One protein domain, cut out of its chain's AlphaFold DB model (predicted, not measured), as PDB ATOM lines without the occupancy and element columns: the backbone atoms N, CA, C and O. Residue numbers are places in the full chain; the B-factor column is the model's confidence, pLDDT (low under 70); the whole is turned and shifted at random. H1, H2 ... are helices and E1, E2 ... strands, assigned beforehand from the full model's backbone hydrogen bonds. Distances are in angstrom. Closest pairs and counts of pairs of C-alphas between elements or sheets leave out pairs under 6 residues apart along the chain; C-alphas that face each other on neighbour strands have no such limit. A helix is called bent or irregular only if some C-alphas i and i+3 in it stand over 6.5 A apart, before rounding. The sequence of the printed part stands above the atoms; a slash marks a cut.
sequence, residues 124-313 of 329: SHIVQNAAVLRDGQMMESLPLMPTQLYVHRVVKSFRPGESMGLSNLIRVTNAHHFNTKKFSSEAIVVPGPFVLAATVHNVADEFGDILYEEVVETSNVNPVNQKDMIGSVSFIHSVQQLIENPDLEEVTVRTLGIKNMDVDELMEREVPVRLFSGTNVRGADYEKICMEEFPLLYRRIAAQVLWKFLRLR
ATOM      1  N   SER A 124       9.179   6.483 -18.598       94.25
ATOM      2  CA  SER A 124      10.135   5.669 -17.836       94.25
ATOM      3  C   SER A 124      10.405   6.252 -16.450       94.25
ATOM      4  O   SER A 124      10.408   5.512 -15.470       94.25
ATOM      5  N   HIS A 125      10.575   7.573 -16.353       93.44
ATOM      6  CA  HIS A 125      10.784   8.259 -15.084       93.44
ATOM      7  C   HIS A 125       9.587   8.095 -14.139       93.44
ATOM      8  O   HIS A 125       9.776   7.757 -12.973       93.44
ATOM      9  N   ILE A 126       8.360   8.265 -14.636       92.62
ATOM     10  CA  ILE A 126       7.134   8.092 -13.839       92.62
ATOM     11  C   ILE A 126       7.006   6.652 -13.341       92.62
ATOM     12  O   ILE A 126       6.787   6.431 -12.151       92.62
ATOM     13  N   VAL A 127       7.212   5.670 -14.222       93.75
ATOM     14  CA  VAL A 127       7.145   4.244 -13.866       93.75
ATOM     15  C   VAL A 127       8.170   3.890 -12.788       93.75
ATOM     16  O   VAL A 127       7.849   3.153 -11.863       93.75
ATOM     17  N   GLN A 128       9.384   4.439 -12.849       92.56
ATOM     18  CA  GLN A 128      10.429   4.166 -11.856       92.56
ATOM     19  C   GLN A 128      10.182   4.836 -10.497       92.56
ATOM     20  O   GLN A 128      10.683   4.346  -9.488       92.56
ATOM     21  N   ASN A 129       9.423   5.937 -10.451       89.56
ATOM     22  CA  ASN A 129       9.276   6.772  -9.251       89.56
ATOM     23  C   ASN A 129       7.863   6.753  -8.638       89.56
ATOM     24  O   ASN A 129       7.599   7.497  -7.695       89.56
ATOM     25  N   ALA A 130       6.958   5.892  -9.113       83.38
ATOM     26  CA  ALA A 130       5.559   5.883  -8.671       83.38
ATOM     27  C   ALA A 130       5.358   5.643  -7.164       83.38
ATOM     28  O   ALA A 130       4.416   6.176  -6.585       83.38
ATOM     29  N   ALA A 131       6.256   4.897  -6.510       75.06
ATOM     30  CA  ALA A 131       6.180   4.655  -5.069       75.06
ATOM     31  C   ALA A 131       6.265   5.960  -4.253       75.06
ATOM     32  O   ALA A 131       5.528   6.132  -3.289       75.06
ATOM     33  N   VAL A 132       7.093   6.915  -4.694       75.94
ATOM     34  CA  VAL A 132       7.222   8.237  -4.056       75.94
ATOM     35  C   VAL A 132       5.932   9.048  -4.200       75.94
ATOM     36  O   VAL A 132       5.589   9.834  -3.322       75.94
ATOM     37  N   LEU A 133       5.196   8.843  -5.296       69.44
ATOM     38  CA  LEU A 133       3.929   9.527  -5.547       69.44
ATOM     39  C   LEU A 133       2.829   9.028  -4.606       69.44
ATOM     40  O   LEU A 133       2.040   9.835  -4.127       69.44
ATOM     41  N   ARG A 134       2.803   7.729  -4.278       68.94
ATOM     42  CA  ARG A 134       1.798   7.159  -3.364       68.94
ATOM     43  C   ARG A 134       1.862   7.775  -1.960       68.94
ATOM     44  O   ARG A 134       0.817   8.005  -1.359       68.94
ATOM     45  N   ASP A 135       3.057   8.080  -1.462       65.94
ATOM     46  CA  ASP A 135       3.241   8.665  -0.124       65.94
ATOM     47  C   ASP A 135       2.840  10.154  -0.058       65.94
ATOM     48  O   ASP A 135       2.610  10.708   1.022       65.94
ATOM     49  N   GLY A 136       2.727  10.821  -1.210       61.69
ATOM     50  CA  GLY A 136       2.430  12.245  -1.319       61.69
ATOM     51  C   GLY A 136       0.945  12.557  -1.472       61.69
ATOM     52  O   GLY A 136       0.563  13.007  -2.537       61.69
ATOM     53  N   GLN A 137       0.116  12.341  -0.441       59.47
ATOM     54  CA  GLN A 137      -1.297  12.792  -0.339       59.47
ATOM     55  C   GLN A 137      -2.134  12.778  -1.647       59.47
ATOM     56  O   GLN A 137      -2.977  13.654  -1.846       59.47
ATOM     57  N   MET A 138      -1.926  11.814  -2.548       65.75
ATOM     58  CA  MET A 138      -2.733  11.700  -3.767       65.75
ATOM     59  C   MET A 138      -4.138  11.216  -3.403       65.75
ATOM     60  O   MET A 138      -4.313  10.464  -2.437       65.75
ATOM     61  N   MET A 139      -5.151  11.644  -4.159       66.44
ATOM     62  CA  MET A 139      -6.520  11.202  -3.899       66.44
ATOM     63  C   MET A 139      -6.662   9.717  -4.244       66.44
ATOM     64  O   MET A 139      -6.273   9.267  -5.324       66.44
ATOM     65  N   GLU A 140      -7.266   8.943  -3.340       72.94
ATOM     66  CA  GLU A 140      -7.589   7.552  -3.644       72.94
ATOM     67  C   GLU A 140      -8.614   7.510  -4.785       72.94
ATOM     68  O   GLU A 140      -9.733   8.012  -4.676       72.94
ATOM     69  N   SER A 141      -8.197   6.934  -5.911       78.25
ATOM     70  CA  SER A 141      -9.008   6.849  -7.123       78.25
ATOM     71  C   SER A 141      -9.952   5.651  -7.063       78.25
ATOM     72  O   SER A 141      -9.611   4.605  -6.513       78.25
ATOM     73  N   LEU A 142     -11.129   5.759  -7.680       86.12
ATOM     74  CA  LEU A 142     -12.035   4.616  -7.814       86.12
ATOM     75  C   LEU A 142     -11.536   3.635  -8.895       86.12
ATOM     76  O   LEU A 142     -10.960   4.067  -9.904       86.12
ATOM     77  N   PRO A 143     -11.763   2.314  -8.734       90.50
ATOM     78  CA  PRO A 143     -11.489   1.335  -9.783       90.50
ATOM     79  C   PRO A 143     -12.239   1.659 -11.080       90.50
ATOM     80  O   PRO A 143     -13.449   1.892 -11.065       90.50
ATOM     81  N   LEU A 144     -11.517   1.641 -12.202       92.00
ATOM     82  CA  LEU A 144     -12.116   1.711 -13.533       92.00
ATOM     83  C   LEU A 144     -12.396   0.298 -14.041       92.00
ATOM     84  O   LEU A 144     -11.591  -0.611 -13.835       92.00
ATOM     85  N   MET A 145     -13.529   0.115 -14.715       90.69
ATOM     86  CA  MET A 145     -13.931  -1.188 -15.240       90.69
ATOM     87  C   MET A 145     -13.805  -1.224 -16.763       90.69
ATOM     88  O   MET A 145     -14.365  -0.356 -17.436       90.69
ATOM     89  N   PRO A 146     -13.126  -2.235 -17.337       91.38
ATOM     90  CA  PRO A 146     -13.167  -2.476 -18.773       91.38
ATOM     91  C   PRO A 146     -14.603  -2.614 -19.279       91.38
ATOM     92  O   PRO A 146     -15.471  -3.148 -18.590       91.38
ATOM     93  N   THR A 147     -14.840  -2.177 -20.511       89.12
ATOM     94  CA  THR A 147     -16.134  -2.202 -21.213       89.12
ATOM     95  C   THR A 147     -17.245  -1.350 -20.593       89.12
ATOM     96  O   THR A 147     -18.396  -1.436 -21.018       89.12
ATOM     97  N   GLN A 148     -16.918  -0.497 -19.618       90.19
ATOM     98  CA  GLN A 148     -17.879   0.401 -18.988       90.19
ATOM     99  C   GLN A 148     -17.857   1.798 -19.624       90.19
ATOM    100  O   GLN A 148     -16.797   2.344 -19.950       90.19
ATOM    101  N   LEU A 149     -19.055   2.375 -19.764       92.12
ATOM    102  CA  LEU A 149     -19.274   3.772 -20.123       92.12
ATOM    103  C   LEU A 149     -19.298   4.645 -18.859       92.12
ATOM    104  O   LEU A 149     -19.968   4.316 -17.880       92.12
ATOM    105  N   TYR A 150     -18.599   5.770 -18.916       93.12
ATOM    106  CA  TYR A 150     -18.550   6.814 -17.897       93.12
ATOM    107  C   TYR A 150     -19.070   8.116 -18.502       93.12
ATOM    108  O   TYR A 150     -18.649   8.508 -19.596       93.12
ATOM    109  N   VAL A 151     -19.981   8.775 -17.794       93.38
ATOM    110  CA  VAL A 151     -20.599  10.038 -18.200       93.38
ATOM    111  C   VAL A 151     -20.061  11.151 -17.314       93.38
ATOM    112  O   VAL A 151     -20.275  11.119 -16.107       93.38
ATOM    113  N   HIS A 152     -19.392  12.129 -17.933       93.38
ATOM    114  CA  HIS A 152     -18.654  13.175 -17.228       93.38
ATOM    115  C   HIS A 152     -19.477  14.454 -17.159       93.38
ATOM    116  O   HIS A 152     -19.730  15.090 -18.184       93.38
ATOM    117  N   ARG A 153     -19.873  14.861 -15.952       90.12
ATOM    118  CA  ARG A 153     -20.774  16.015 -15.749       90.12
ATOM    119  C   ARG A 153     -20.106  17.374 -15.923       90.12
ATOM    120  O   ARG A 153     -20.793  18.391 -16.024       90.12
ATOM    121  N   VAL A 154     -18.776  17.415 -15.947       91.50
ATOM    122  CA  VAL A 154     -18.037  18.646 -16.221       91.50
ATOM    123  C   VAL A 154     -18.276  19.060 -17.671       91.50
ATOM    124  O   VAL A 154     -18.141  18.270 -18.605       91.50
ATOM    125  N   VAL A 155     -18.621  20.333 -17.857       92.44
ATOM    126  CA  VAL A 155     -18.884  20.921 -19.169       92.44
ATOM    127  C   VAL A 155     -17.979  22.124 -19.381       92.44
ATOM    128  O   VAL A 155     -17.901  23.026 -18.544       92.44
ATOM    129  N   LYS A 156     -17.349  22.191 -20.555       93.44
ATOM    130  CA  LYS A 156     -16.547  23.337 -20.986       93.44
ATOM    131  C   LYS A 156     -17.275  24.118 -22.071       93.44
ATOM    132  O   LYS A 156     -17.815  23.548 -23.009       93.44
ATOM    133  N   SER A 157     -17.236  25.441 -21.989       93.38
ATOM    134  CA  SER A 157     -17.621  26.324 -23.094       93.38
ATOM    135  C   SER A 157     -16.508  27.331 -23.347       93.38
ATOM    136  O   SER A 157     -15.779  27.697 -22.424       93.38
ATOM    137  N   PHE A 158     -16.370  27.768 -24.600       91.81
ATOM    138  CA  PHE A 158     -15.404  28.794 -24.986       91.81
ATOM    139  C   PHE A 158     -16.131  30.074 -25.372       91.81
ATOM    140  O   PHE A 158     -16.875  30.124 -26.357       91.81
ATOM    141  N   ARG A 159     -15.883  31.140 -24.611       90.50
ATOM    142  CA  ARG A 159     -16.365  32.477 -24.972       90.50
ATOM    143  C   ARG A 159     -15.479  33.076 -26.073       90.50
ATOM    144  O   ARG A 159     -14.290  32.761 -26.114       90.50
ATOM    145  N   PRO A 160     -15.993  33.995 -26.914       88.56
ATOM    146  CA  PRO A 160     -15.198  34.617 -27.977       88.56
ATOM    147  C   PRO A 160     -13.860  35.202 -27.499       88.56
ATOM    148  O   PRO A 160     -12.825  34.946 -28.106       88.56
ATOM    149  N   GLY A 161     -13.859  35.926 -26.372       89.50
ATOM    150  CA  GLY A 161     -12.637  36.515 -25.808       89.50
ATOM    151  C   GLY A 161     -11.627  35.482 -25.302       89.50
ATOM    152  O   GLY A 161     -10.431  35.647 -25.516       89.50
ATOM    153  N   GLU A 162     -12.099  34.393 -24.690       91.25
ATOM    154  CA  GLU A 162     -11.251  33.292 -24.217       91.25
ATOM    155  C   GLU A 162     -10.636  32.528 -25.394       91.25
ATOM    156  O   GLU A 162      -9.425  32.341 -25.449       91.25
ATOM    157  N   SER A 163     -11.463  32.149 -26.375       89.94
ATOM    158  CA  SER A 163     -11.009  31.446 -27.577       89.94
ATOM    159  C   SER A 163      -9.990  32.277 -28.357       89.94
ATOM    160  O   SER A 163      -8.958  31.750 -28.771       89.94
ATOM    161  N   MET A 164     -10.228  33.582 -28.508       88.81
ATOM    162  CA  MET A 164      -9.291  34.493 -29.163       88.81
ATOM    163  C   MET A 164      -8.008  34.692 -28.344       88.81
ATOM    164  O   MET A 164      -6.920  34.675 -28.911       88.81
ATOM    165  N   GLY A 165      -8.114  34.849 -27.021       90.44
ATOM    166  CA  GLY A 165      -6.959  34.992 -26.133       90.44
ATOM    167  C   GLY A 165      -6.029  33.781 -26.199       90.44
ATOM    168  O   GLY A 165      -4.833  33.941 -26.432       90.44
ATOM    169  N   LEU A 166      -6.591  32.573 -26.096       89.06
ATOM    170  CA  LEU A 166      -5.841  31.326 -26.260       89.06
ATOM    171  C   LEU A 166      -5.258  31.207 -27.670       89.06
ATOM    172  O   LEU A 166      -4.086  30.881 -27.817       89.06
ATOM    173  N   SER A 167      -6.039  31.535 -28.703       87.62
ATOM    174  CA  SER A 167      -5.567  31.521 -30.094       87.62
ATOM    175  C   SER A 167      -4.347  32.419 -30.293       87.62
ATOM    176  O   SER A 167      -3.393  32.010 -30.944       87.62
ATOM    177  N   ASN A 168      -4.334  33.609 -29.691       87.00
ATOM    178  CA  ASN A 168      -3.186  34.511 -29.747       87.00
ATOM    179  C   ASN A 168      -1.982  33.970 -28.965       87.00
ATOM    180  O   ASN A 168      -0.857  34.075 -29.451       87.00
ATOM    181  N   LEU A 169      -2.216  33.385 -27.783       86.31
ATOM    182  CA  LEU A 169      -1.165  32.832 -26.928       86.31
ATOM    183  C   LEU A 169      -0.391  31.719 -27.643       86.31
ATOM    184  O   LEU A 169       0.834  31.773 -27.709       86.31
ATOM    185  N   ILE A 170      -1.113  30.761 -28.227       81.44
ATOM    186  CA  ILE A 170      -0.515  29.590 -28.879       81.44
ATOM    187  C   ILE A 170      -0.365  29.752 -30.400       81.44
ATOM    188  O   ILE A 170       0.034  28.822 -31.083       81.44
ATOM    189  N   ARG A 171      -0.659  30.938 -30.951       84.19
ATOM    190  CA  ARG A 171      -0.521  31.293 -32.379       84.19
ATOM    191  C   ARG A 171      -1.415  30.504 -33.351       84.19
ATOM    192  O   ARG A 171      -1.008  30.208 -34.473       84.19
ATOM    193  N   VAL A 172      -2.667  30.233 -32.981       84.50
ATOM    194  CA  VAL A 172      -3.698  29.800 -33.942       84.50
ATOM    195  C   VAL A 172      -3.985  30.955 -34.912       84.50
ATOM    196  O   VAL A 172      -4.602  31.948 -34.532       84.50
ATOM    197  N   THR A 173      -3.588  30.834 -36.181       83.75
ATOM    198  CA  THR A 173      -3.720  31.933 -37.163       83.75
ATOM    199  C   THR A 173      -4.865  31.789 -38.163       83.75
ATOM    200  O   THR A 173      -5.123  32.716 -38.931       83.75
ATOM    201  N   ASN A 174      -5.593  30.668 -38.177       83.62
ATOM    202  CA  ASN A 174      -6.684  30.501 -39.135       83.62
ATOM    203  C   ASN A 174      -7.843  31.467 -38.828       83.62
ATOM    204  O   ASN A 174      -8.438  31.446 -37.749       83.62
ATOM    205  N   ALA A 175      -8.193  32.287 -39.820       87.06
ATOM    206  CA  ALA A 175      -9.201  33.333 -39.703       87.06
ATOM    207  C   ALA A 175     -10.597  32.822 -39.289       87.06
ATOM    208  O   ALA A 175     -11.372  33.605 -38.740       87.06
ATOM    209  N   HIS A 176     -10.921  31.541 -39.510       87.19
ATOM    210  CA  HIS A 176     -12.181  30.924 -39.069       87.19
ATOM    211  C   HIS A 176     -12.381  30.933 -37.544       87.19
ATOM    212  O   HIS A 176     -13.494  30.694 -37.079       87.19
ATOM    213  N   HIS A 177     -11.334  31.222 -36.770       88.25
ATOM    214  CA  HIS A 177     -11.389  31.226 -35.309       88.25
ATOM    215  C   HIS A 177     -11.600  32.615 -34.691       88.25
ATOM    216  O   HIS A 177     -11.936  32.710 -33.513       88.25
ATOM    217  N   PHE A 178     -11.421  33.698 -35.459       87.19
ATOM    218  CA  PHE A 178     -11.458  35.059 -34.901       87.19
ATOM    219  C   PHE A 178     -11.891  36.175 -35.868       87.19
ATOM    220  O   PHE A 178     -12.253  37.258 -35.412       87.19
ATOM    221  N   ASN A 179     -11.862  35.977 -37.192       87.94
ATOM    222  CA  ASN A 179     -12.116  37.060 -38.145       87.94
ATOM    223  C   ASN A 179     -13.615  37.259 -38.421       87.94
ATOM    224  O   ASN A 179     -14.153  36.795 -39.428       87.94
ATOM    225  N   THR A 180     -14.266  38.029 -37.555       87.25
ATOM    226  CA  THR A 180     -15.696  38.378 -37.634       87.25
ATOM    227  C   THR A 180     -16.051  39.343 -38.771       87.25
ATOM    228  O   THR A 180     -17.226  39.568 -39.045       87.25
ATOM    229  N   LYS A 181     -15.057  39.928 -39.458       89.81
ATOM    230  CA  LYS A 181     -15.292  40.697 -40.695       89.81
ATOM    231  C   LYS A 181     -15.432  39.784 -41.912       89.81
ATOM    232  O   LYS A 181     -16.117  40.145 -42.862       89.81
ATOM    233  N   LYS A 182     -14.751  38.633 -41.901       87.94
ATOM    234  CA  LYS A 182     -14.771  37.643 -42.989       87.94
ATOM    235  C   LYS A 182     -15.866  36.595 -42.800       87.94
ATOM    236  O   LYS A 182     -16.419  36.119 -43.786       87.94
ATOM    237  N   PHE A 183     -16.165  36.235 -41.557       87.19
ATOM    238  CA  PHE A 183     -17.150  35.218 -41.203       87.19
ATOM    239  C   PHE A 183     -18.206  35.809 -40.273       87.19
ATOM    240  O   PHE A 183     -17.884  36.634 -39.420       87.19
ATOM    241  N   SER A 184     -19.462  35.378 -40.411       87.50
ATOM    242  CA  SER A 184     -20.496  35.723 -39.432       87.50
ATOM    243  C   SER A 184     -20.122  35.165 -38.058       87.50
ATOM    244  O   SER A 184     -19.403  34.173 -37.957       87.50
ATOM    245  N   SER A 185     -20.647  35.758 -36.987       82.56
ATOM    246  CA  SER A 185     -20.401  35.275 -35.620       82.56
ATOM    247  C   SER A 185     -20.799  33.803 -35.424       82.56
ATOM    248  O   SER A 185     -20.175  33.099 -34.641       82.56
ATOM    249  N   GLU A 186     -21.802  33.324 -36.163       84.69
ATOM    250  CA  GLU A 186     -22.243  31.919 -36.175       84.69
ATOM    251  C   GLU A 186     -21.360  31.005 -37.038       84.69
ATOM    252  O   GLU A 186     -21.458  29.788 -36.954       84.69
ATOM    253  N   ALA A 187     -20.496  31.564 -37.882       85.88
ATOM    254  CA  ALA A 187     -19.527  30.811 -38.675       85.88
ATOM    255  C   ALA A 187     -18.134  30.782 -38.024       85.88
ATOM    256  O   ALA A 187     -17.242  30.093 -38.527       85.88
ATOM    257  N   ILE A 188     -17.938  31.516 -36.922       89.94
ATOM    258  CA  ILE A 188     -16.716  31.433 -36.126       89.94
ATOM    259  C   ILE A 188     -16.751  30.163 -35.281       89.94
ATOM    260  O   ILE A 188     -17.644  29.956 -34.454       89.94
ATOM    261  N   VAL A 189     -15.729  29.336 -35.468       91.81
ATOM    262  CA  VAL A 189     -15.594  28.050 -34.788       91.81
ATOM    263  C   VAL A 189     -14.458  28.087 -33.780       91.81
ATOM    264  O   VAL A 189     -13.412  28.698 -34.005       91.81
ATOM    265  N   VAL A 190     -14.650  27.389 -32.670       92.50
ATOM    266  CA  VAL A 190     -13.595  27.100 -31.705       92.50
ATOM    267  C   VAL A 190     -12.526  26.247 -32.404       92.50
ATOM    268  O   VAL A 190     -12.878  25.297 -33.110       92.50
ATOM    269  N   PRO A 191     -11.227  26.554 -32.242       91.06
ATOM    270  CA  PRO A 191     -10.165  25.679 -32.719       91.06
ATOM    271  C   PRO A 191     -10.367  24.243 -32.221       91.06
ATOM    272  O   PRO A 191     -10.475  24.012 -31.019       91.06
ATOM    273  N   GLY A 192     -10.358  23.265 -33.131       89.94
ATOM    274  CA  GLY A 192     -10.435  21.836 -32.787       89.94
ATOM    275  C   GLY A 192      -9.503  21.379 -31.645       89.94
ATOM    276  O   GLY A 192      -9.943  20.629 -30.780       89.94
ATOM    277  N   PRO A 193      -8.261  21.885 -31.536       88.50
ATOM    278  CA  PRO A 193      -7.375  21.619 -30.396       88.50
ATOM    279  C   PRO A 193      -7.984  21.933 -29.033       88.50
ATOM    280  O   PRO A 193      -7.768  21.208 -28.067       88.50
ATOM    281  N   PHE A 194      -8.753  23.019 -28.956       92.44
ATOM    282  CA  PHE A 194      -9.400  23.459 -27.725       92.44
ATOM    283  C   PHE A 194     -10.574  22.553 -27.392       92.44
ATOM    284  O   PHE A 194     -10.790  22.241 -26.227       92.44
ATOM    285  N   VAL A 195     -11.295  22.090 -28.417       94.19
ATOM    286  CA  VAL A 195     -12.363  21.098 -28.269       94.19
ATOM    287  C   VAL A 195     -11.792  19.785 -27.739       94.19
ATOM    288  O   VAL A 195     -12.300  19.271 -26.753       94.19
ATOM    289  N   LEU A 196     -10.700  19.288 -28.325       93.81
ATOM    290  CA  LEU A 196     -10.018  18.069 -27.879       93.81
ATOM    291  C   LEU A 196      -9.505  18.189 -26.438       93.81
ATOM    292  O   LEU A 196      -9.733  17.294 -25.628       93.81
ATOM    293  N   ALA A 197      -8.855  19.309 -26.106       91.50
ATOM    294  CA  ALA A 197      -8.383  19.570 -24.751       91.50
ATOM    295  C   ALA A 197      -9.545  19.647 -23.753       91.50
ATOM    296  O   ALA A 197      -9.456  19.069 -22.680       91.50
ATOM    297  N   ALA A 198     -10.653  20.298 -24.114       93.62
ATOM    298  CA  ALA A 198     -11.861  20.322 -23.295       93.62
ATOM    299  C   ALA A 198     -12.445  18.916 -23.087       93.62
ATOM    300  O   ALA A 198     -12.775  18.551 -21.963       93.62
ATOM    301  N   THR A 199     -12.522  18.114 -24.154       95.19
ATOM    302  CA  THR A 199     -13.038  16.740 -24.108       95.19
ATOM    303  C   THR A 199     -12.285  15.878 -23.098       95.19
ATOM    304  O   THR A 199     -12.919  15.183 -22.308       95.19
ATOM    305  N   VAL A 200     -10.953  15.947 -23.101       93.12
ATOM    306  CA  VAL A 200     -10.100  15.211 -22.155       93.12
ATOM    307  C   VAL A 200     -10.109  15.856 -20.768       93.12
ATOM    308  O   VAL A 200     -10.147  15.155 -19.769       93.12
ATOM    309  N   HIS A 201     -10.127  17.185 -20.666       89.38
ATOM    310  CA  HIS A 201     -10.124  17.865 -19.370       89.38
ATOM    311  C   HIS A 201     -11.340  17.513 -18.510       89.38
ATOM    312  O   HIS A 201     -11.201  17.331 -17.304       89.38
ATOM    313  N   ASN A 202     -12.513  17.378 -19.134       91.44
ATOM    314  CA  ASN A 202     -13.761  17.085 -18.434       91.44
ATOM    315  C   ASN A 202     -13.736  15.755 -17.653       91.44
ATOM    316  O   ASN A 202     -14.623  15.551 -16.834       91.44
ATOM    317  N   VAL A 203     -12.764  14.861 -17.897       89.69
ATOM    318  CA  VAL A 203     -12.687  13.549 -17.227       89.69
ATOM    319  C   VAL A 203     -11.768  13.518 -16.004       89.69
ATOM    320  O   VAL A 203     -11.708  12.499 -15.316       89.69
ATOM    321  N   ALA A 204     -11.013  14.596 -15.759       76.25
ATOM    322  CA  ALA A 204      -9.885  14.592 -14.825       76.25
ATOM    323  C   ALA A 204     -10.292  14.195 -13.395       76.25
ATOM    324  O   ALA A 204      -9.625  13.370 -12.778       76.25
ATOM    325  N   ASP A 205     -11.423  14.707 -12.908       79.38
ATOM    326  CA  ASP A 205     -11.885  14.442 -11.541       79.38
ATOM    327  C   ASP A 205     -12.367  12.988 -11.347       79.38
ATOM    328  O   ASP A 205     -12.308  12.455 -10.240       79.38
ATOM    329  N   GLU A 206     -12.830  12.322 -12.410       86.12
ATOM    330  CA  GLU A 206     -13.409  10.969 -12.337       86.12
ATOM    331  C   GLU A 206     -12.370   9.863 -12.532       86.12
ATOM    332  O   GLU A 206     -12.501   8.762 -11.991       86.12
ATOM    333  N   PHE A 207     -11.324  10.137 -13.313       89.75
ATOM    334  CA  PHE A 207     -10.244   9.179 -13.555       89.75
ATOM    335  C   PHE A 207      -9.114   9.275 -12.528       89.75
ATOM    336  O   PHE A 207      -8.263   8.380 -12.493       89.75
ATOM    337  N   GLY A 208      -9.164  10.271 -11.644       84.62
ATOM    338  CA  GLY A 208      -8.166  10.503 -10.610       84.62
ATOM    339  C   GLY A 208      -6.873  11.087 -11.172       84.62
ATOM    340  O   GLY A 208      -6.837  11.623 -12.279       84.62
ATOM    341  N   ASP A 209      -5.796  10.972 -10.399       85.38
ATOM    342  CA  ASP A 209      -4.516  11.586 -10.742       85.38
ATOM    343  C   ASP A 209      -3.847  10.871 -11.930       85.38
ATOM    344  O   ASP A 209      -3.195   9.830 -11.797       85.38
ATOM    345  N   ILE A 210      -4.011  11.453 -13.120       90.06
ATOM    346  CA  ILE A 210      -3.333  11.024 -14.343       90.06
ATOM    347  C   ILE A 210      -1.883  11.508 -14.303       90.06
ATOM    348  O   ILE A 210      -1.597  12.702 -14.389       90.06
ATOM    349  N   LEU A 211      -0.955  10.559 -14.214       91.06
ATOM    350  CA  LEU A 211       0.478  10.824 -14.103       91.06
ATOM    351  C   LEU A 211       1.130  11.018 -15.473       91.06
ATOM    352  O   LEU A 211       2.058  11.808 -15.629       91.06
ATOM    353  N   TYR A 212       0.651  10.278 -16.470       93.00
ATOM    354  CA  TYR A 212       1.192  10.276 -17.823       93.00
ATOM    355  C   TYR A 212       0.083  10.025 -18.840       93.00
ATOM    356  O   TYR A 212      -0.808   9.228 -18.567       93.00
ATOM    357  N   GLU A 213       0.161  10.644 -20.018       93.12
ATOM    358  CA  GLU A 213      -0.820  10.471 -21.094       93.12
ATOM    359  C   GLU A 213      -0.151  10.350 -22.473       93.12
ATOM    360  O   GLU A 213       0.770  11.100 -22.812       93.12
ATOM    361  N   GLU A 214      -0.674   9.444 -23.295       93.38
ATOM    362  CA  GLU A 214      -0.365   9.303 -24.716       93.38
ATOM    363  C   GLU A 214      -1.659   9.352 -25.517       93.38
ATOM    364  O   GLU A 214      -2.582   8.563 -25.307       93.38
ATOM    365  N   VAL A 215      -1.725  10.247 -26.494       93.75
ATOM    366  CA  VAL A 215      -2.870  10.310 -27.398       93.75
ATOM    367  C   VAL A 215      -2.571   9.450 -28.621       93.75
ATOM    368  O   VAL A 215      -1.721   9.778 -29.453       93.75
ATOM    369  N   VAL A 216      -3.285   8.332 -28.727       93.00
ATOM    370  CA  VAL A 216      -3.137   7.364 -29.820       93.00
ATOM    371  C   VAL A 216      -3.724   7.946 -31.096       93.00
ATOM    372  O   VAL A 216      -3.068   7.971 -32.139       93.00
ATOM    373  N   GLU A 217      -4.949   8.456 -31.001       92.94
ATOM    374  CA  GLU A 217      -5.687   9.001 -32.127       92.94
ATOM    375  C   GLU A 217      -6.695  10.058 -31.666       92.94
ATOM    376  O   GLU A 217      -7.371   9.896 -30.655       92.94
ATOM    377  N   THR A 218      -6.866  11.112 -32.461       94.06
ATOM    378  CA  THR A 218      -7.987  12.044 -32.330       94.06
ATOM    379  C   THR A 218      -8.623  12.356 -33.666       94.06
ATOM    380  O   THR A 218      -7.976  12.275 -34.711       94.06
ATOM    381  N   SER A 219      -9.874  12.805 -33.632       92.00
ATOM    382  CA  SER A 219     -10.489  13.489 -34.764       92.00
ATOM    383  C   SER A 219     -11.486  14.548 -34.301       92.00
ATOM    384  O   SER A 219     -12.170  14.396 -33.289       92.00
ATOM    385  N   ASN A 220     -11.552  15.645 -35.060       91.12
ATOM    386  CA  ASN A 220     -12.635  16.618 -34.946       91.12
ATOM    387  C   ASN A 220     -13.776  16.113 -35.827       91.12
ATOM    388  O   ASN A 220     -13.612  16.006 -37.043       91.12
ATOM    389  N   VAL A 221     -14.903  15.756 -35.220       93.56
ATOM    390  CA  VAL A 221     -16.025  15.112 -35.916       93.56
ATOM    391  C   VAL A 221     -16.971  16.176 -36.463       93.56
ATOM    392  O   VAL A 221     -17.203  16.228 -37.669       93.56
ATOM    393  N   ASN A 222     -17.432  17.086 -35.602       93.44
ATOM    394  CA  ASN A 222     -18.271  18.219 -35.981       93.44
ATOM    395  C   ASN A 222     -17.672  19.544 -35.489       93.44
ATOM    396  O   ASN A 222     -17.047  19.584 -34.428       93.44
ATOM    397  N   PRO A 223     -17.891  20.656 -36.217       92.19
ATOM    398  CA  PRO A 223     -17.461  21.973 -35.765       92.19
ATOM    399  C   PRO A 223     -18.167  22.371 -34.465       92.19
ATOM    400  O   PRO A 223     -19.330  22.023 -34.245       92.19
ATOM    401  N   VAL A 224     -17.464  23.138 -33.635       93.56
ATOM    402  CA  VAL A 224     -17.964  23.687 -32.369       93.56
ATOM    403  C   VAL A 224     -17.935  25.202 -32.451       93.56
ATOM    404  O   VAL A 224     -16.919  25.788 -32.826       93.56
ATOM    405  N   ASN A 225     -19.036  25.842 -32.097       92.62
ATOM    406  CA  ASN A 225     -19.191  27.286 -32.162       92.62
ATOM    407  C   ASN A 225     -18.803  27.965 -30.841       92.62
ATOM    408  O   ASN A 225     -18.815  27.351 -29.774       92.62
ATOM    409  N   GLN A 226     -18.490  29.263 -30.896       84.69
ATOM    410  CA  GLN A 226     -18.207  30.086 -29.712       84.69
ATOM    411  C   GLN A 226     -19.491  30.317 -28.895       84.69
ATOM    412  O   GLN A 226     -20.139  31.347 -29.069       84.69
ATOM    413  N   LYS A 227     -19.893  29.321 -28.092       85.50
ATOM    414  CA  LYS A 227     -20.997  29.266 -27.096       85.50
ATOM    415  C   LYS A 227     -21.482  27.835 -26.887       85.50
ATOM    416  O   LYS A 227     -22.177  27.589 -25.906       85.50
ATOM    417  N   ASP A 228     -21.131  26.930 -27.798       94.00
ATOM    418  CA  ASP A 228     -21.450  25.526 -27.629       94.00
ATOM    419  C   ASP A 228     -20.843  25.022 -26.314       94.00
ATOM    420  O   ASP A 228     -19.704  25.343 -25.953       94.00
ATOM    421  N   MET A 229     -21.643  24.250 -25.593       95.06
ATOM    422  CA  MET A 229     -21.233  23.532 -24.397       95.06
ATOM    423  C   MET A 229     -20.671  22.183 -24.811       95.06
ATOM    424  O   MET A 229     -21.306  21.501 -25.602       95.06
ATOM    425  N   ILE A 230     -19.513  21.798 -24.286       96.25
ATOM    426  CA  ILE A 230     -18.823  20.541 -24.576       96.25
ATOM    427  C   ILE A 230     -18.833  19.702 -23.296       96.25
ATOM    428  O   ILE A 230     -18.097  20.011 -22.355       96.25
ATOM    429  N   GLY A 231     -19.670  18.667 -23.262       96.06
ATOM    430  CA  GLY A 231     -19.597  17.575 -22.287       96.06
ATOM    431  C   GLY A 231     -18.737  16.420 -22.808       96.06
ATOM    432  O   GLY A 231     -18.287  16.454 -23.959       96.06
ATOM    433  N   SER A 232     -18.524  15.391 -21.983       95.88
ATOM    434  CA  SER A 232     -17.735  14.214 -22.368       95.88
ATOM    435  C   SER A 232     -18.363  12.900 -21.917       95.88
ATOM    436  O   SER A 232     -18.961  12.809 -20.847       95.88
ATOM    437  N   VAL A 233     -18.155  11.852 -22.710       95.69
ATOM    438  CA  VAL A 233     -18.398  10.458 -22.309       95.69
ATOM    439  C   VAL A 233     -17.197   9.601 -22.652       95.69
ATOM    440  O   VAL A 233     -16.590   9.784 -23.704       95.69
ATOM    441  N   SER A 234     -16.859   8.656 -21.783       95.94
ATOM    442  CA  SER A 234     -15.685   7.802 -21.942       95.94
ATOM    443  C   SER A 234     -16.057   6.334 -21.880       95.94
ATOM    444  O   SER A 234     -16.798   5.923 -20.998       95.94
ATOM    445  N   PHE A 235     -15.494   5.532 -22.772       95.31
ATOM    446  CA  PHE A 235     -15.608   4.081 -22.745       95.31
ATOM    447  C   PHE A 235     -14.238   3.467 -22.475       95.31
ATOM    448  O   PHE A 235     -13.282   3.697 -23.226       95.31
ATOM    449  N   ILE A 236     -14.131   2.705 -21.389       95.25
ATOM    450  CA  ILE A 236     -12.872   2.078 -20.988       95.25
ATOM    451  C   ILE A 236     -12.662   0.820 -21.824       95.25
ATOM    452  O   ILE A 236     -13.399  -0.154 -21.701       95.25
ATOM    453  N   HIS A 237     -11.633   0.814 -22.665       93.12
ATOM    454  CA  HIS A 237     -11.288  -0.366 -23.453       93.12
ATOM    455  C   HIS A 237     -10.527  -1.393 -22.623       93.12
ATOM    456  O   HIS A 237     -10.838  -2.579 -22.676       93.12
ATOM    457  N   SER A 238      -9.543  -0.944 -21.845       93.31
ATOM    458  CA  SER A 238      -8.759  -1.831 -20.991       93.31
ATOM    459  C   SER A 238      -8.186  -1.093 -19.794       93.31
ATOM    460  O   SER A 238      -7.795   0.066 -19.919       93.31
ATOM    461  N   VAL A 239      -8.046  -1.813 -18.685       94.19
ATOM    462  CA  VAL A 239      -7.273  -1.413 -17.507       94.19
ATOM    463  C   VAL A 239      -6.255  -2.518 -17.267       94.19
ATOM    464  O   VAL A 239      -6.640  -3.679 -17.125       94.19
ATOM    465  N   GLN A 240      -4.970  -2.185 -17.308       92.88
ATOM    466  CA  GLN A 240      -3.885  -3.158 -17.226       92.88
ATOM    467  C   GLN A 240      -2.915  -2.740 -16.135       92.88
ATOM    468  O   GLN A 240      -2.357  -1.649 -16.186       92.88
ATOM    469  N   GLN A 241      -2.684  -3.617 -15.165       92.06
ATOM    470  CA  GLN A 241      -1.595  -3.416 -14.222       92.06
ATOM    471  C   GLN A 241      -0.260  -3.454 -14.975       92.06
ATOM    472  O   GLN A 241      -0.026  -4.359 -15.780       92.06
ATOM    473  N   LEU A 242       0.610  -2.481 -14.715       91.69
ATOM    474  CA  LEU A 242       1.934  -2.444 -15.324       91.69
ATOM    475  C   LEU A 242       2.823  -3.537 -14.729       91.69
ATOM    476  O   LEU A 242       2.935  -3.675 -13.511       91.69
ATOM    477  N   ILE A 243       3.488  -4.299 -15.598       88.75
ATOM    478  CA  ILE A 243       4.401  -5.375 -15.183       88.75
ATOM    479  C   ILE A 243       5.646  -4.767 -14.530       88.75
ATOM    480  O   ILE A 243       6.145  -5.273 -13.529       88.75
ATOM    481  N   GLU A 244       6.133  -3.663 -15.092       90.12
ATOM    482  CA  GLU A 244       7.329  -2.953 -14.647       90.12
ATOM    483  C   GLU A 244       7.116  -2.230 -13.313       90.12
ATOM    484  O   GLU A 244       8.075  -2.016 -12.574       90.12
ATOM    485  N   ASN A 245       5.869  -1.854 -13.008       90.88
ATOM    486  CA  ASN A 245       5.495  -1.279 -11.724       90.88
ATOM    487  C   ASN A 245       4.051  -1.662 -11.333       90.88
ATOM    488  O   ASN A 245       3.102  -1.020 -11.794       90.88
ATOM    489  N   PRO A 246       3.884  -2.649 -10.432       89.25
ATOM    490  CA  PRO A 246       2.585  -3.118  -9.952       89.25
ATOM    491  C   PRO A 246       1.693  -2.064  -9.277       89.25
ATOM    492  O   PRO A 246       0.492  -2.311  -9.142       89.25
ATOM    493  N   ASP A 247       2.248  -0.929  -8.841       88.56
ATOM    494  CA  ASP A 247       1.490   0.169  -8.227       88.56
ATOM    495  C   ASP A 247       0.801   1.071  -9.252       88.56
ATOM    496  O   ASP A 247       0.004   1.931  -8.874       88.56
ATOM    497  N   LEU A 248       1.090   0.880 -10.538       92.12
ATOM    498  CA  LEU A 248       0.485   1.620 -11.629       92.12
ATOM    499  C   LEU A 248      -0.444   0.737 -12.458       92.12
ATOM    500  O   LEU A 248      -0.234  -0.467 -12.628       92.12
ATOM    501  N   GLU A 249      -1.438   1.383 -13.052       93.19
ATOM    502  CA  GLU A 249      -2.238   0.814 -14.128       93.19
ATOM    503  C   GLU A 249      -2.202   1.714 -15.368       93.19
ATOM    504  O   GLU A 249      -2.227   2.942 -15.268       93.19
ATOM    505  N   GLU A 250      -2.125   1.088 -16.542       95.19
ATOM    506  CA  GLU A 250      -2.333   1.715 -17.842       95.19
ATOM    507  C   GLU A 250      -3.794   1.524 -18.256       95.19
ATOM    508  O   GLU A 250      -4.304   0.402 -18.349       95.19
ATOM    509  N   VAL A 251      -4.471   2.633 -18.531       95.19
ATOM    510  CA  VAL A 251      -5.861   2.649 -18.979       95.19
ATOM    511  C   VAL A 251      -5.891   3.070 -20.437       95.19
ATOM    512  O   VAL A 251      -5.356   4.115 -20.789       95.19
ATOM    513  N   THR A 252      -6.532   2.270 -21.290       96.00
ATOM    514  CA  THR A 252      -6.869   2.668 -22.665       96.00
ATOM    515  C   THR A 252      -8.342   3.030 -22.711       96.00
ATOM    516  O   THR A 252      -9.198   2.224 -22.342       96.00
ATOM    517  N   VAL A 253      -8.646   4.232 -23.185       96.00
ATOM    518  CA  VAL A 253      -9.994   4.801 -23.165       96.00
ATOM    519  C   VAL A 253     -10.269   5.550 -24.462       96.00
ATOM    520  O   VAL A 253      -9.380   6.192 -25.029       96.00
ATOM    521  N   ARG A 254     -11.517   5.488 -24.931       96.62
ATOM    522  CA  ARG A 254     -12.018   6.453 -25.907       96.62
ATOM    523  C   ARG A 254     -12.971   7.420 -25.238       96.62
ATOM    524  O   ARG A 254     -13.973   6.999 -24.670       96.62
ATOM    525  N   THR A 255     -12.693   8.707 -25.385       96.88
ATOM    526  CA  THR A 255     -13.542   9.793 -24.908       96.88
ATOM    527  C   THR A 255     -14.144  10.533 -26.095       96.88
ATOM    528  O   THR A 255     -13.429  10.946 -27.008       96.88
ATOM    529  N   LEU A 256     -15.464  10.702 -26.093       97.12
ATOM    530  CA  LEU A 256     -16.191  11.522 -27.055       97.12
ATOM    531  C   LEU A 256     -16.552  12.855 -26.408       97.12
ATOM    532  O   LEU A 256     -17.126  12.882 -25.322       97.12
ATOM    533  N   GLY A 257     -16.253  13.948 -27.102       96.88
ATOM    534  CA  GLY A 257     -16.767  15.270 -26.779       96.88
ATOM    535  C   GLY A 257     -18.148  15.434 -27.393       96.88
ATOM    536  O   GLY A 257     -18.304  15.250 -28.602       96.88
ATOM    537  N   ILE A 258     -19.142  15.794 -26.591       96.81
ATOM    538  CA  ILE A 258     -20.536  15.932 -27.018       96.81
ATOM    539  C   ILE A 258     -20.962  17.380 -26.831       96.81
ATOM    540  O   ILE A 258     -20.840  17.930 -25.738       96.81
ATOM    541  N   LYS A 259     -21.465  18.009 -27.896       95.75
ATOM    542  CA  LYS A 259     -21.902  19.400 -27.850       95.75
ATOM    543  C   LYS A 259     -23.396  19.565 -27.577       95.75
ATOM    544  O   LYS A 259     -24.216  18.852 -28.153       95.75
ATOM    545  N   ASN A 260     -23.729  20.580 -26.778       94.56
ATOM    546  CA  ASN A 260     -25.087  21.074 -26.512       94.56
ATOM    547  C   ASN A 260     -26.080  19.978 -26.104       94.56
ATOM    548  O   ASN A 260     -27.200  19.916 -26.611       94.56
ATOM    549  N   MET A 261     -25.648  19.102 -25.209       91.62
ATOM    550  CA  MET A 261     -26.462  18.026 -24.674       91.62
ATOM    551  C   MET A 261     -26.158  17.875 -23.191       91.62
ATOM    552  O   MET A 261     -24.993  17.964 -22.802       91.62
ATOM    553  N   ASP A 262     -27.197  17.648 -22.393       88.94
ATOM    554  CA  ASP A 262     -27.004  17.141 -21.046       88.94
ATOM    555  C   ASP A 262     -26.583  15.676 -21.155       88.94
ATOM    556  O   ASP A 262     -27.304  14.834 -21.695       88.94
ATOM    557  N   VAL A 263     -25.360  15.383 -20.729       84.19
ATOM    558  CA  VAL A 263     -24.791  14.046 -20.881       84.19
ATOM    559  C   VAL A 263     -25.457  13.033 -19.949       84.19
ATOM    560  O   VAL A 263     -25.404  11.843 -20.255       84.19
ATOM    561  N   ASP A 264     -26.146  13.471 -18.887       85.94
ATOM    562  CA  ASP A 264     -26.927  12.573 -18.027       85.94
ATOM    563  C   ASP A 264     -28.078  11.903 -18.814       85.94
ATOM    564  O   ASP A 264     -28.423  10.757 -18.528       85.94
ATOM    565  N   GLU A 265     -28.589  12.520 -19.893       87.25
ATOM    566  CA  GLU A 265     -29.580  11.894 -20.796       87.25
ATOM    567  C   GLU A 265     -29.052  10.610 -21.474       87.25
ATOM    568  O   GLU A 265     -29.832   9.800 -21.987       87.25
ATOM    569  N   LEU A 266     -27.728  10.413 -21.512       86.00
ATOM    570  CA  LEU A 266     -27.101   9.205 -22.054       86.00
ATOM    571  C   LEU A 266     -27.142   8.039 -21.070       86.00
ATOM    572  O   LEU A 266     -27.096   6.896 -21.511       86.00
ATOM    573  N   MET A 267     -27.261   8.303 -19.766       81.06
ATOM    574  CA  MET A 267     -27.349   7.255 -18.742       81.06
ATOM    575  C   MET A 267     -28.674   6.493 -18.804       81.06
ATOM    576  O   MET A 267     -28.758   5.349 -18.365       81.06
ATOM    577  N   GLU A 268     -29.710   7.112 -19.366       84.50
ATOM    578  CA  GLU A 268     -31.046   6.527 -19.493       84.50
ATOM    579  C   GLU A 268     -31.199   5.638 -20.738       84.50
ATOM    580  O   GLU A 268     -32.280   5.100 -20.989       84.50
ATOM    581  N   ARG A 269     -30.153   5.510 -21.566       85.31
ATOM    582  CA  ARG A 269     -30.226   4.861 -22.880       85.31
ATOM    583  C   ARG A 269     -29.017   3.975 -23.145       85.31
ATOM    584  O   ARG A 269     -27.909   4.238 -22.691       85.31
ATOM    585  N   GLU A 270     -29.208   2.953 -23.969       87.81
ATOM    586  CA  GLU A 270     -28.105   2.115 -24.436       87.81
ATOM    587  C   GLU A 270     -27.321   2.845 -25.535       87.81
ATOM    588  O   GLU A 270     -27.740   2.914 -26.692       87.81
ATOM    589  N   VAL A 271     -26.180   3.436 -25.169       91.06
ATOM    590  CA  VAL A 271     -25.285   4.094 -26.129       91.06
ATOM    591  C   VAL A 271     -24.593   3.030 -26.999       91.06
ATOM    592  O   VAL A 271     -23.977   2.113 -26.449       91.06
ATOM    593  N   PRO A 272     -24.625   3.132 -28.346       91.50
ATOM    594  CA  PRO A 272     -24.029   2.121 -29.213       91.50
ATOM    595  C   PRO A 272     -22.521   1.981 -28.992       91.50
ATOM    596  O   PRO A 272     -21.752   2.905 -29.266       91.50
ATOM    597  N   VAL A 273     -22.077   0.786 -28.590       89.25
ATOM    598  CA  VAL A 273     -20.653   0.479 -28.349       89.25
ATOM    599  C   VAL A 273     -19.789   0.759 -29.581       89.25
ATOM    600  O   VAL A 273     -18.642   1.173 -29.446       89.25
ATOM    601  N   ARG A 274     -20.342   0.628 -30.798       90.81
ATOM    602  CA  ARG A 274     -19.606   0.910 -32.040       90.81
ATOM    603  C   ARG A 274     -19.129   2.364 -32.168       90.81
ATOM    604  O   ARG A 274     -18.218   2.611 -32.945       90.81
ATOM    605  N   LEU A 275     -19.710   3.312 -31.421       92.69
ATOM    606  CA  LEU A 275     -19.195   4.687 -31.334       92.69
ATOM    607  C   LEU A 275     -17.809   4.736 -30.669       92.69
ATOM    608  O   LEU A 275     -17.059   5.697 -30.841       92.69
ATOM    609  N   PHE A 276     -17.458   3.695 -29.918       93.19
ATOM    610  CA  PHE A 276     -16.198   3.586 -29.198       93.19
ATOM    611  C   PHE A 276     -15.225   2.588 -29.836       93.19
ATOM    612  O   PHE A 276     -14.037   2.615 -29.524       93.19
ATOM    613  N   SER A 277     -15.678   1.763 -30.778       86.88
ATOM    614  CA  SER A 277     -14.871   0.723 -31.430       86.88
ATOM    615  C   SER A 277     -14.121   1.206 -32.680       86.88
ATOM    616  O   SER A 277     -14.480   2.207 -33.295       86.88
ATOM    617  N   GLY A 278     -13.091   0.449 -33.076       82.12
ATOM    618  CA  GLY A 278     -12.326   0.654 -34.312       82.12
ATOM    619  C   GLY A 278     -11.190   1.674 -34.207       82.12
ATOM    620  O   GLY A 278     -11.061   2.417 -33.235       82.12
ATOM    621  N   THR A 279     -10.340   1.730 -35.228       77.06
ATOM    622  CA  THR A 279      -9.305   2.770 -35.379       77.06
ATOM    623  C   THR A 279      -9.516   3.519 -36.690       77.06
ATOM    624  O   THR A 279     -10.095   2.974 -37.628       77.06
ATOM    625  N   ASN A 280      -9.060   4.769 -36.788       75.75
ATOM    626  CA  ASN A 280      -9.214   5.583 -38.003       75.75
ATOM    627  C   ASN A 280     -10.675   5.829 -38.426       75.75
ATOM    628  O   ASN A 280     -10.959   6.009 -39.614       75.75
ATOM    629  N   VAL A 281     -11.599   5.878 -37.460       82.31
ATOM    630  CA  VAL A 281     -13.020   6.163 -37.705       82.31
ATOM    631  C   VAL A 281     -13.170   7.604 -38.197       82.31
ATOM    632  O   VAL A 281     -12.772   8.560 -37.523       82.31
ATOM    633  N   ARG A 282     -13.738   7.790 -39.395       86.06
ATOM    634  CA  ARG A 282     -13.915   9.131 -39.970       86.06
ATOM    635  C   ARG A 282     -15.144   9.791 -39.357       86.06
ATOM    636  O   ARG A 282     -16.100   9.119 -38.984       86.06
ATOM    637  N   GLY A 283     -15.179  11.123 -39.359       86.62
ATOM    638  CA  GLY A 283     -16.342  11.864 -38.857       86.62
ATOM    639  C   GLY A 283     -17.665  11.462 -39.528       86.62
ATOM    640  O   GLY A 283     -18.684  11.347 -38.861       86.62
ATOM    641  N   ALA A 284     -17.645  11.144 -40.827       88.81
ATOM    642  CA  ALA A 284     -18.829  10.657 -41.540       88.81
ATOM    643  C   ALA A 284     -19.329   9.288 -41.044       88.81
ATOM    644  O   ALA A 284     -20.525   9.014 -41.121       88.81
ATOM    645  N   ASP A 285     -18.428   8.440 -40.545       92.44
ATOM    646  CA  ASP A 285     -18.787   7.127 -40.016       92.44
ATOM    647  C   ASP A 285     -19.491   7.294 -38.652       92.44
ATOM    648  O   ASP A 285     -20.538   6.688 -38.443       92.44
ATOM    649  N   TYR A 286     -19.022   8.210 -37.790       94.12
ATOM    650  CA  TYR A 286     -19.735   8.612 -36.563       94.12
ATOM    651  C   TYR A 286     -21.156   9.106 -36.851       94.12
ATOM    652  O   TYR A 286     -22.116   8.630 -36.250       94.12
ATOM    653  N   GLU A 287     -21.303  10.026 -37.806       95.19
ATOM    654  CA  GLU A 287     -22.613  10.575 -38.159       95.19
ATOM    655  C   GLU A 287     -23.565   9.506 -38.696       95.19
ATOM    656  O   GLU A 287     -24.751   9.525 -38.368       95.19
ATOM    657  N   LYS A 288     -23.055   8.544 -39.475       95.06
ATOM    658  CA  LYS A 288     -23.848   7.414 -39.967       95.06
ATOM    659  C   LYS A 288     -24.380   6.559 -38.814       95.06
ATOM    660  O   LYS A 288     -25.571   6.271 -38.784       95.06
ATOM    661  N   ILE A 289     -23.523   6.213 -37.855       94.62
ATOM    662  CA  ILE A 289     -23.908   5.447 -36.659       94.62
ATOM    663  C   ILE A 289     -24.991   6.193 -35.872       94.62
ATOM    664  O   ILE A 289     -26.019   5.621 -35.514       94.62
ATOM    665  N   CYS A 290     -24.793   7.493 -35.637       95.44
ATOM    666  CA  CYS A 290     -25.782   8.306 -34.942       95.44
ATOM    667  C   CYS A 290     -27.112   8.353 -35.702       95.44
ATOM    668  O   CYS A 290     -28.155   8.201 -35.082       95.44
ATOM    669  N   MET A 291     -27.108   8.516 -37.028       95.56
ATOM    670  CA  MET A 291     -28.347   8.506 -37.818       95.56
ATOM    671  C   MET A 291     -29.105   7.179 -37.728       95.56
ATOM    672  O   MET A 291     -30.334   7.193 -37.702       95.56
ATOM    673  N   GLU A 292     -28.390   6.055 -37.723       94.94
ATOM    674  CA  GLU A 292     -28.983   4.716 -37.789       94.94
ATOM    675  C   GLU A 292     -29.462   4.209 -36.421       94.94
ATOM    676  O   GLU A 292     -30.529   3.604 -36.338       94.94
ATOM    677  N   GLU A 293     -28.707   4.457 -35.349       93.31
ATOM    678  CA  GLU A 293     -28.932   3.791 -34.054       93.31
ATOM    679  C   GLU A 293     -29.145   4.734 -32.883       93.31
ATOM    680  O   GLU A 293     -29.801   4.366 -31.911       93.31
ATOM    681  N   PHE A 294     -28.582   5.941 -32.938       94.25
ATOM    682  CA  PHE A 294     -28.679   6.876 -31.821       94.25
ATOM    683  C   PHE A 294     -28.860   8.324 -32.293       94.25
ATOM    684  O   PHE A 294     -27.959   9.156 -32.118       94.25
ATOM    685  N   PRO A 295     -30.031   8.664 -32.880       93.94
ATOM    686  CA  PRO A 295     -30.248   9.957 -33.541       93.94
ATOM    687  C   PRO A 295     -30.076  11.167 -32.626       93.94
ATOM    688  O   PRO A 295     -29.806  12.268 -33.101       93.94
ATOM    689  N   LEU A 296     -30.184  10.966 -31.310       92.50
ATOM    690  CA  LEU A 296     -29.947  11.998 -30.304       92.50
ATOM    691  C   LEU A 296     -28.534  12.599 -30.395       92.50
ATOM    692  O   LEU A 296     -28.366  13.783 -30.117       92.50
ATOM    693  N   LEU A 297     -27.538  11.816 -30.827       94.81
ATOM    694  CA  LEU A 297     -26.151  12.265 -30.981       94.81
ATOM    695  C   LEU A 297     -25.808  12.775 -32.385       94.81
ATOM    696  O   LEU A 297     -24.684  13.229 -32.607       94.81
ATOM    697  N   TYR A 298     -26.756  12.751 -33.326       95.69
ATOM    698  CA  TYR A 298     -26.519  13.222 -34.689       95.69
ATOM    699  C   TYR A 298     -26.070  14.691 -34.689       95.69
ATOM    700  O   TYR A 298     -26.735  15.556 -34.112       95.69
ATOM    701  N   ARG A 299     -24.923  14.977 -35.320       94.94
ATOM    702  CA  ARG A 299     -24.221  16.275 -35.324       94.94
ATOM    703  C   ARG A 299     -23.794  16.805 -33.954       94.94
ATOM    704  O   ARG A 299     -23.386  17.967 -33.857       94.94
ATOM    705  N   ARG A 300     -23.895  15.999 -32.893       96.25
ATOM    706  CA  ARG A 300     -23.524  16.395 -31.525       96.25
ATOM    707  C   ARG A 300     -22.170  15.856 -31.094       96.25
ATOM    708  O   ARG A 300     -21.586  16.427 -30.184       96.25
ATOM    709  N   ILE A 301     -21.624  14.831 -31.744       96.81
ATOM    710  CA  ILE A 301     -20.250  14.396 -31.462       96.81
ATOM    711  C   ILE A 301     -19.295  15.454 -32.020       96.81
ATOM    712  O   ILE A 301     -19.138  15.594 -33.227       96.81
ATOM    713  N   ALA A 302     -18.689  16.248 -31.148       96.06
ATOM    714  CA  ALA A 302     -17.757  17.302 -31.517       96.06
ATOM    715  C   ALA A 302     -16.374  16.731 -31.842       96.06
ATOM    716  O   ALA A 302     -15.764  17.085 -32.853       96.06
ATOM    717  N   ALA A 303     -15.894  15.815 -31.007       95.44
ATOM    718  CA  ALA A 303     -14.570  15.236 -31.134       95.44
ATOM    719  C   ALA A 303     -14.518  13.825 -30.552       95.44
ATOM    720  O   ALA A 303     -15.366  13.439 -29.750       95.44
ATOM    721  N   GLN A 304     -13.487  13.082 -30.935       95.62
ATOM    722  CA  GLN A 304     -13.131  11.812 -30.317       95.62
ATOM    723  C   GLN A 304     -11.636  11.792 -30.005       95.62
ATOM    724  O   GLN A 304     -10.824  12.325 -30.771       95.62
ATOM    725  N   VAL A 305     -11.294  11.172 -28.882       95.94
ATOM    726  CA  VAL A 305      -9.926  10.980 -28.412       95.94
ATOM    727  C   VAL A 305      -9.785   9.534 -27.966       95.94
ATOM    728  O   VAL A 305     -10.404   9.132 -26.985       95.94
ATOM    729  N   LEU A 306      -8.974   8.757 -28.673       95.94
ATOM    730  CA  LEU A 306      -8.450   7.481 -28.205       95.94
ATOM    731  C   LEU A 306      -7.081   7.739 -27.583       95.94
ATOM    732  O   LEU A 306      -6.163   8.240 -28.238       95.94
ATOM    733  N   TRP A 307      -6.942   7.397 -26.313       95.00
ATOM    734  CA  TRP A 307      -5.758   7.727 -25.541       95.00
ATOM    735  C   TRP A 307      -5.489   6.687 -24.466       95.00
ATOM    736  O   TRP A 307      -6.346   5.873 -24.104       95.00
ATOM    737  N   LYS A 308      -4.241   6.698 -24.018       95.12
ATOM    738  CA  LYS A 308      -3.729   5.874 -22.942       95.12
ATOM    739  C   LYS A 308      -3.236   6.775 -21.838       95.12
ATOM    740  O   LYS A 308      -2.618   7.800 -22.122       95.12
ATOM    741  N   PHE A 309      -3.449   6.377 -20.599       94.62
ATOM    742  CA  PHE A 309      -2.877   7.100 -19.480       94.62
ATOM    743  C   PHE A 309      -2.430   6.168 -18.364       94.62
ATOM    744  O   PHE A 309      -2.944   5.060 -18.220       94.62
ATOM    745  N   LEU A 310      -1.453   6.636 -17.589       93.94
ATOM    746  CA  LEU A 310      -0.991   5.981 -16.372       93.94
ATOM    747  C   LEU A 310      -1.564   6.696 -15.161       93.94
ATOM    748  O   LEU A 310      -1.515   7.926 -15.087       93.94
ATOM    749  N   ARG A 311      -2.035   5.918 -14.192       91.69
ATOM    750  CA  ARG A 311      -2.419   6.410 -12.867       91.69
ATOM    751  C   ARG A 311      -2.005   5.425 -11.781       91.69
ATOM    752  O   ARG A 311      -1.659   4.278 -12.076       91.69
ATOM    753  N   LEU A 312      -2.058   5.872 -10.528       90.19
ATOM    754  CA  LEU A 312      -1.907   4.982  -9.380       90.19
ATOM    755  C   LEU A 312      -3.043   3.954  -9.373       90.19
ATOM    756  O   LEU A 312      -4.218   4.301  -9.510       90.19
ATOM    757  N   ARG A 313      -2.687   2.682  -9.189       88.62
ATOM    758  CA  ARG A 313      -3.653   1.598  -9.048       88.62
ATOM    759  C   ARG A 313      -4.432   1.781  -7.736       88.62
ATOM    760  O   ARG A 313      -3.802   1.853  -6.674       88.62
TER     761      ARG A 313
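What this domain is: This is residues 124 to 313 of the 329 residues of an uncharacterized protein of Branchiostoma floridae (UniProt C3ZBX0). A strongly twisted sheet of five strands curls round one helix, H3, which sits in its hollow. H1 lies at one end of the long axis, on the face opposite H3, and H2 with the long link of residues 171 to 191 lies at the other end. The printed part has 190 residues, in the order H1 E1 H2 H3 H4 E2 E3 E4 H5 H6 E5; the sheet's order is E1 E3 E4 E5 E2, antiparallel throughout, and the class is mixed, helices and strands. It is compact, with a radius of gyration of the C-alphas of 17.9 A and spans of 55 by 41 by 27 A.

How they stand to each other: Along the printed part come H1, residues 124 to 135; E1, 149 to 157; H2, 160 to 170; H3, 192 to 201; H4, 204 to 207; E2, 210 to 220; E3, 229 to 241; E4, 248 to 259; H5, 263 to 266; H6, 283 to 293; and E5, 301 to 312. There are three layers, helices on both faces of a sheet, with H1 on one face and H3 on the other. H1 has a height over the sheet of 8.1 A; its closest C-alphas to E2 are those of Ile 126 and Leu 211, 7.2 A apart. E1, an edge strand, is antiparallel to E3, with N 150 and O 234 at 2.8 A. H2 is not on the sheet. The closest C-alphas of H3 and E4 are those of Thr 199 and Gly 257, 4.8 A apart. H4 stands at the sheet's level. E2, the other edge strand, is antiparallel to E5, with N 214 and O 308 at 2.8 A. E3 and E4 form a hairpin, with N 233 and O 256 at 3.0 A; E4 and E5 are antiparallel, with N 255 and O 305 at 2.8 A. H5 is on the sheet; its closest C-alphas to E1 are those of Val 263 and Val 151, 6.4 A apart. H6 runs across the strands, at 89 degrees to E5 on the local plane. Every O i to N i+4 pair is within hydrogen-bond range in H2, H3 and H6, and 4 of 8 are in H1; H4 and H5 are too short for such a pair.

Where its parts are: H1 begins at C-alpha 124 (10.135, 5.669, -17.836), is 19.2 A long and is irregular, with C-alphas 128 and 131 8.0 A apart. E3, 34.9 A, bends by 60 degrees at residue 237, and E4, 32.9 A, by 51 degrees at residue 252. E5, 30.2 A, ends at C-alpha 312 (-1.907, 4.982, -9.380).

The domain as a whole: The C-alphas farthest apart, those of Lys 181 and Pro 246, are 56.4 A apart. The printed part has no cut. The links H1 to E1, H2 to H3 and H5 to H6 are long. The mean pLDDT of the printed part is 89.6; residues 133 to 139 are under 70.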